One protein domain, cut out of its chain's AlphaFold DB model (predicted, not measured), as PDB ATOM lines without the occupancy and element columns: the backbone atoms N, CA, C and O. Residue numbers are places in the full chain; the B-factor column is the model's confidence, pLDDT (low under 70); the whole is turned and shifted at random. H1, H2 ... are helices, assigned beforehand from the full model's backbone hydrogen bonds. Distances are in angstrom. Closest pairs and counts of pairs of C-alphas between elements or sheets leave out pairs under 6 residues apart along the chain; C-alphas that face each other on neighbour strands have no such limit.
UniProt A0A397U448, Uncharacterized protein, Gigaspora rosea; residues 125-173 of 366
ATOM      1  N   PRO A 125      62.661 144.944  59.614       90.81
ATOM      2  CA  PRO A 125      63.793 145.625  60.235       90.81
ATOM      3  C   PRO A 125      63.601 147.145  60.177       90.81
ATOM      4  O   PRO A 125      63.086 147.671  59.191       90.81
ATOM      5  N   LEU A 126      64.002 147.851  61.237       91.81
ATOM      6  CA  LEU A 126      64.021 149.316  61.216       91.81
ATOM      7  C   LEU A 126      65.023 149.789  60.145       91.81
ATOM      8  O   LEU A 126      66.170 149.331  60.177       91.81
ATOM      9  N   PRO A 127      64.627 150.677  59.217       90.12
ATOM     10  CA  PRO A 127      65.543 151.202  58.217       90.12
ATOM     11  C   PRO A 127      66.652 152.033  58.865       90.12
ATOM     12  O   PRO A 127      66.511 152.548  59.977       90.12
ATOM     13  N   LEU A 128      67.766 152.185  58.147       86.00
ATOM     14  CA  LEU A 128      68.895 152.995  58.609       86.00
ATOM     15  C   LEU A 128      68.610 154.492  58.497       86.00
ATOM     16  O   LEU A 128      69.192 155.282  59.236       86.00
ATOM     17  N   THR A 129      67.697 154.872  57.601       84.44
ATOM     18  CA  THR A 129      67.367 156.265  57.317       84.44
ATOM     19  C   THR A 129      65.900 156.560  57.671       84.44
ATOM     20  O   THR A 129      65.011 155.759  57.365       84.44
ATOM     21  N   PRO A 130      65.591 157.707  58.309       83.69
ATOM     22  CA  PRO A 130      64.207 158.082  58.611       83.69
ATOM     23  C   PRO A 130      63.309 158.241  57.373       83.69
ATOM     24  O   PRO A 130      62.086 158.174  57.474       83.69
ATOM     25  N   GLN A 131      63.898 158.466  56.195       84.56
ATOM     26  CA  GLN A 131      63.199 158.648  54.923       84.56
ATOM     27  C   GLN A 131      62.515 157.365  54.436       84.56
ATOM     28  O   GLN A 131      61.499 157.448  53.748       84.56
ATOM     29  N   GLU A 132      63.055 156.206  54.808       85.38
ATOM     30  CA  GLU A 132      62.527 154.876  54.482       85.38
ATOM     31  C   GLU A 132      61.464 154.397  55.486       85.38
ATOM     32  O   GLU A 132      60.898 153.312  55.339       85.38
ATOM     33  N   LEU A 133      61.171 155.187  56.526       87.38
ATOM     34  CA  LEU A 133      60.108 154.858  57.467       87.38
ATOM     35  C   LEU A 133      58.733 154.965  56.813       87.38
ATOM     36  O   LEU A 133      58.468 155.800  55.946       87.38
ATOM     37  N   ASN A 134      57.814 154.157  57.333       87.50
ATOM     38  CA  ASN A 134      56.402 154.250  57.021       87.50
ATOM     39  C   ASN A 134      55.912 155.683  57.305       87.50
ATOM     40  O   ASN A 134      56.310 156.301  58.298       87.50
ATOM     41  N   HIS A 135      55.039 156.202  56.441       84.12
ATOM     42  CA  HIS A 135      54.526 157.573  56.480       84.12
ATOM     43  C   HIS A 135      54.026 157.992  57.875       84.12
ATOM     44  O   HIS A 135      54.288 159.118  58.295       84.12
ATOM     45  N   LYS A 136      53.408 157.063  58.627       85.25
ATOM     46  CA  LYS A 136      52.969 157.250  60.024       85.25
ATOM     47  C   LYS A 136      54.088 157.764  60.937       85.25
ATOM     48  O   LYS A 136      53.844 158.614  61.788       85.25
ATOM     49  N   TYR A 137      55.298 157.231  60.788       85.06
ATOM     50  CA  TYR A 137      56.434 157.559  61.649       85.06
ATOM     51  C   TYR A 137      57.314 158.650  61.051       85.06
ATOM     52  O   TYR A 137      57.917 159.402  61.806       85.06
ATOM     53  N   ARG A 138      57.357 158.784  59.719       83.38
ATOM     54  CA  ARG A 138      58.218 159.743  59.009       83.38
ATOM     55  C   ARG A 138      58.036 161.190  59.483       83.38
ATOM     56  O   ARG A 138      59.020 161.905  59.610       83.38
ATOM     57  N   ALA A 139      56.805 161.592  59.810       79.25
ATOM     58  CA  ALA A 139      56.494 162.933  60.315       79.25
ATOM     59  C   ALA A 139      57.081 163.241  61.709       79.25
ATOM     60  O   ALA A 139      57.107 164.396  62.121       79.25
ATOM     61  N   MET A 140      57.540 162.225  62.446       77.38
ATOM     62  CA  MET A 140      58.116 162.379  63.787       77.38
ATOM     63  C   MET A 140      59.634 162.610  63.762       77.38
ATOM     64  O   MET A 140      60.223 162.818  64.819       77.38
ATOM     65  N   PHE A 141      60.270 162.569  62.584       78.81
ATOM     66  CA  PHE A 141      61.721 162.689  62.418       78.81
ATOM     67  C   PHE A 141      62.103 163.982  61.685       78.81
ATOM     68  O   PHE A 141      61.407 164.399  60.765       78.81
ATOM     69  N   SER A 142      63.228 164.630  62.006       82.56
ATOM     70  CA  SER A 142      64.277 164.262  62.976       82.56
ATOM     71  C   SER A 142      63.863 164.500  64.433       82.56
ATOM     72  O   SER A 142      63.402 165.586  64.775       82.56
ATOM     73  N   ILE A 143      64.046 163.501  65.303       80.69
ATOM     74  CA  ILE A 143      63.605 163.589  66.699       80.69
ATOM     75  C   ILE A 143      64.505 164.547  67.468       80.69
ATOM     76  O   ILE A 143      65.698 164.296  67.657       80.69
ATOM     77  N   ASP A 144      63.901 165.614  67.970       80.38
ATOM     78  CA  ASP A 144      64.506 166.490  68.959       80.38
ATOM     79  C   ASP A 144      64.049 166.071  70.356       80.38
ATOM     80  O   ASP A 144      62.946 166.416  70.769       80.38
ATOM     81  N   LEU A 145      64.893 165.359  71.103       75.94
ATOM     82  CA  LEU A 145      64.560 164.936  72.469       75.94
ATOM     83  C   LEU A 145      64.360 166.109  73.439       75.94
ATOM     84  O   LEU A 145      63.719 165.932  74.466       75.94
ATOM     85  N   THR A 146      64.907 167.293  73.137       70.38
ATOM     86  CA  THR A 146      64.769 168.474  74.005       70.38
ATOM     87  C   THR A 146      63.465 169.222  73.774       70.38
ATOM     88  O   THR A 146      62.950 169.857  74.691       70.38
ATOM     89  N   ARG A 147      62.912 169.135  72.560       73.56
ATOM     90  CA  ARG A 147      61.644 169.785  72.191       73.56
ATOM     91  C   ARG A 147      60.472 168.816  72.157       73.56
ATOM     92  O   ARG A 147      59.328 169.242  72.281       73.56
ATOM     93  N   SER A 148      60.733 167.523  71.982       75.06
ATOM     94  CA  SER A 148      59.702 166.501  72.055       75.06
ATOM     95  C   SER A 148      59.295 166.300  73.506       75.06
ATOM     96  O   SER A 148      60.130 166.023  74.359       75.06
ATOM     97  N   ASN A 149      57.995 166.317  73.768       77.94
ATOM     98  CA  ASN A 149      57.409 165.875  75.032       77.94
ATOM     99  C   ASN A 149      57.458 164.344  75.222       77.94
ATOM    100  O   ASN A 149      56.739 163.818  76.065       77.94
ATOM    101  N   LYS A 150      58.250 163.628  74.413       82.56
ATOM    102  CA  LYS A 150      58.317 162.169  74.383       82.56
ATOM    103  C   LYS A 150      59.680 161.676  74.830       82.56
ATOM    104  O   LYS A 150      60.721 162.183  74.425       82.56
ATOM    105  N   THR A 151      59.662 160.616  75.616       86.25
ATOM    106  CA  THR A 151      60.858 159.891  76.028       86.25
ATOM    107  C   THR A 151      61.355 158.968  74.912       86.25
ATOM    108  O   THR A 151      60.588 158.492  74.070       86.25
ATOM    109  N   ILE A 152      62.650 158.625  74.938       86.19
ATOM    110  CA  ILE A 152      63.243 157.627  74.024       86.19
ATOM    111  C   ILE A 152      62.480 156.295  74.093       86.19
ATOM    112  O   ILE A 152      62.333 155.604  73.084       86.19
ATOM    113  N   LYS A 153      61.978 155.938  75.283       88.69
ATOM    114  CA  LYS A 153      61.209 154.714  75.504       88.69
ATOM    115  C   LYS A 153      59.902 154.729  74.715       88.69
ATOM    116  O   LYS A 153      59.653 153.792  73.968       88.69
ATOM    117  N   GLU A 154      59.126 155.805  74.807       89.00
ATOM    118  CA  GLU A 154      57.863 155.943  74.070       89.00
ATOM    119  C   GLU A 154      58.087 155.908  72.557       89.00
ATOM    120  O   GLU A 154      57.379 155.206  71.840       89.00
ATOM    121  N   ILE A 155      59.117 156.602  72.064       88.12
ATOM    122  CA  ILE A 155      59.512 156.560  70.649       88.12
ATOM    123  C   ILE A 155      59.862 155.125  70.227       88.12
ATOM    124  O   ILE A 155      59.426 154.655  69.174       88.12
ATOM    125  N   SER A 156      60.643 154.418  71.049       90.31
ATOM    126  CA  SER A 156      60.994 153.018  70.811       90.31
ATOM    127  C   SER A 156      59.748 152.139  70.759       90.31
ATOM    128  O   SER A 156      59.626 151.331  69.843       90.31
ATOM    129  N   ASP A 157      58.823 152.290  71.703       90.44
ATOM    130  CA  ASP A 157      57.608 151.478  71.775       90.44
ATOM    131  C   ASP A 157      56.715 151.705  70.546       90.44
ATOM    132  O   ASP A 157      56.270 150.736  69.929       90.44
ATOM    133  N   MET A 158      56.577 152.958  70.097       89.19
ATOM    134  CA  MET A 158      55.862 153.306  68.864       89.19
ATOM    135  C   MET A 158      56.485 152.665  67.618       89.19
ATOM    136  O   MET A 158      55.772 152.101  66.787       89.19
ATOM    137  N   LEU A 159      57.814 152.727  67.471       90.31
ATOM    138  CA  LEU A 159      58.503 152.087  66.346       90.31
ATOM    139  C   LEU A 159      58.407 150.560  66.431       90.31
ATOM    140  O   LEU A 159      58.274 149.896  65.405       90.31
ATOM    141  N   ARG A 160      58.441 149.991  67.644       90.44
ATOM    142  CA  ARG A 160      58.335 148.546  67.881       90.44
ATOM    143  C   ARG A 160      56.967 147.977  67.540       90.44
ATOM    144  O   ARG A 160      56.879 146.755  67.447       90.44
ATOM    145  N   GLU A 161      55.928 148.782  67.335       88.19
ATOM    146  CA  GLU A 161      54.653 148.300  66.783       88.19
ATOM    147  C   GLU A 161      54.870 147.625  65.422       88.19
ATOM    148  O   GLU A 161      54.411 146.505  65.207       88.19
ATOM    149  N   THR A 162      55.649 148.270  64.549       89.06
ATOM    150  CA  THR A 162      55.844 147.853  63.150       89.06
ATOM    151  C   THR A 162      57.220 147.228  62.911       89.06
ATOM    152  O   THR A 162      57.356 146.272  62.144       89.06
ATOM    153  N   TYR A 163      58.251 147.743  63.583       91.00
ATOM    154  CA  TYR A 163      59.645 147.429  63.299       91.00
ATOM    155  C   TYR A 163      60.301 146.553  64.367       91.00
ATOM    156  O   TYR A 163      59.981 146.601  65.556       91.00
ATOM    157  N   PHE A 164      61.290 145.771  63.944       90.56
ATOM    158  CA  PHE A 164      62.208 145.054  64.817       90.56
ATOM    159  C   PHE A 164      63.588 145.719  64.791       90.56
ATOM    160  O   PHE A 164      64.186 145.897  63.732       90.56
ATOM    161  N   PHE A 165      64.104 146.074  65.968       92.06
ATOM    162  CA  PHE A 165      65.440 146.645  66.138       92.06
ATOM    163  C   PHE A 165      65.940 146.477  67.575       92.06
ATOM    164  O   PHE A 165      65.159 146.341  68.529       92.06
ATOM    165  N   LYS A 166      67.268 146.504  67.736       89.56
ATOM    166  CA  LYS A 166      67.929 146.525  69.048       89.56
ATOM    167  C   LYS A 166      68.129 147.957  69.546       89.56
ATOM    168  O   LYS A 166      67.814 148.241  70.696       89.56
ATOM    169  N   PHE A 167      68.572 148.845  68.657       88.00
ATOM    170  CA  PHE A 167      68.837 150.259  68.925       88.00
ATOM    171  C   PHE A 167      68.268 151.123  67.796       88.00
ATOM    172  O   PHE A 167      68.157 150.649  66.666       88.00
ATOM    173  N   ILE A 168      67.907 152.366  68.111       88.50
ATOM    174  CA  ILE A 168      67.507 153.359  67.108       88.50
ATOM    175  C   ILE A 168      68.796 154.000  66.562       88.50
ATOM    176  O   ILE A 168      69.627 154.414  67.377       88.50
ATOM    177  N   PRO A 169      69.001 154.068  65.232       88.12
ATOM    178  CA  PRO A 169      70.168 154.724  64.638       88.12
ATOM    179  C   PRO A 169      70.308 156.181  65.094       88.12
ATOM    180  O   PRO A 169      69.315 156.860  65.334       88.12
ATOM    181  N   SER A 170      71.533 156.702  65.179       84.00
ATOM    182  CA  SER A 170      71.764 158.098  65.593       84.00
ATOM    183  C   SER A 170      71.193 159.130  64.617       84.00
ATOM    184  O   SER A 170      70.871 160.237  65.037       84.00
ATOM    185  N   ASP A 171      71.024 158.768  63.345       84.12
ATOM    186  CA  ASP A 171      70.469 159.630  62.286       84.12
ATOM    187  C   ASP A 171      68.977 159.942  62.476       84.12
ATOM    188  O   ASP A 171      68.420 160.841  61.848       84.12
ATOM    189  N   PHE A 172      68.324 159.210  63.375       85.06
ATOM    190  CA  PHE A 172      66.945 159.437  63.779       85.06
ATOM    191  C   PHE A 172      66.832 160.604  64.773       85.06
ATOM    192  O   PHE A 172      65.740 161.133  64.981       85.06
ATOM    193  N   PHE A 173      67.942 161.036  65.371       86.56
ATOM    194  CA  PHE A 173      67.973 162.109  66.355       86.56
ATOM    195  C   PHE A 173      68.671 163.345  65.795       86.56
ATOM    196  O   PHE A 173      69.638 163.250  65.037       86.56
TER     197      PHE A 173
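This is residues 125 to 173 of the 366 residues of an uncharacterized protein of Gigaspora rosea (UniProt A0A397U448). This is a small, mostly loop-built fold with little regular structure: the helix H2 runs along one side, with the very short helix H1 close to it. Residues 139 to 151 loop out between the helices, and residues 163 to 173 fold back after H2. The printed part has 49 residues, 15 of them in named elements, H1 then H2, with no named strand; its class is all helix. It is compact, with a radius of gyration of the C-alphas of 9.9 A, and spans 26 by 19 by 19 A.

Look first at H1, residues 135 to 138, then at H2, residues 152 to 162. They are close but not clearly touching: their closest C-alphas, those of Tyr 137 and Leu 159, are 7.5 A apart. In H2, 6 of 7 O i to N i+4 pairs are within hydrogen-bond range; H1 is too short for one.

Find C-alpha 135 at (54.526, 157.573, 56.480), where H1 begins; it is 5.0 A long. H2 runs 16.4 A, from C-alpha 152 at (63.243, 157.627, 74.024) to C-alpha 162 at (55.844, 147.853, 63.150).

The C-alphas of Pro 125 and Arg 147 are the two farthest apart, at 27.0 A. The link from H1 to H2 is long, and the printed part has no cut. No printed residue is under 70 in pLDDT.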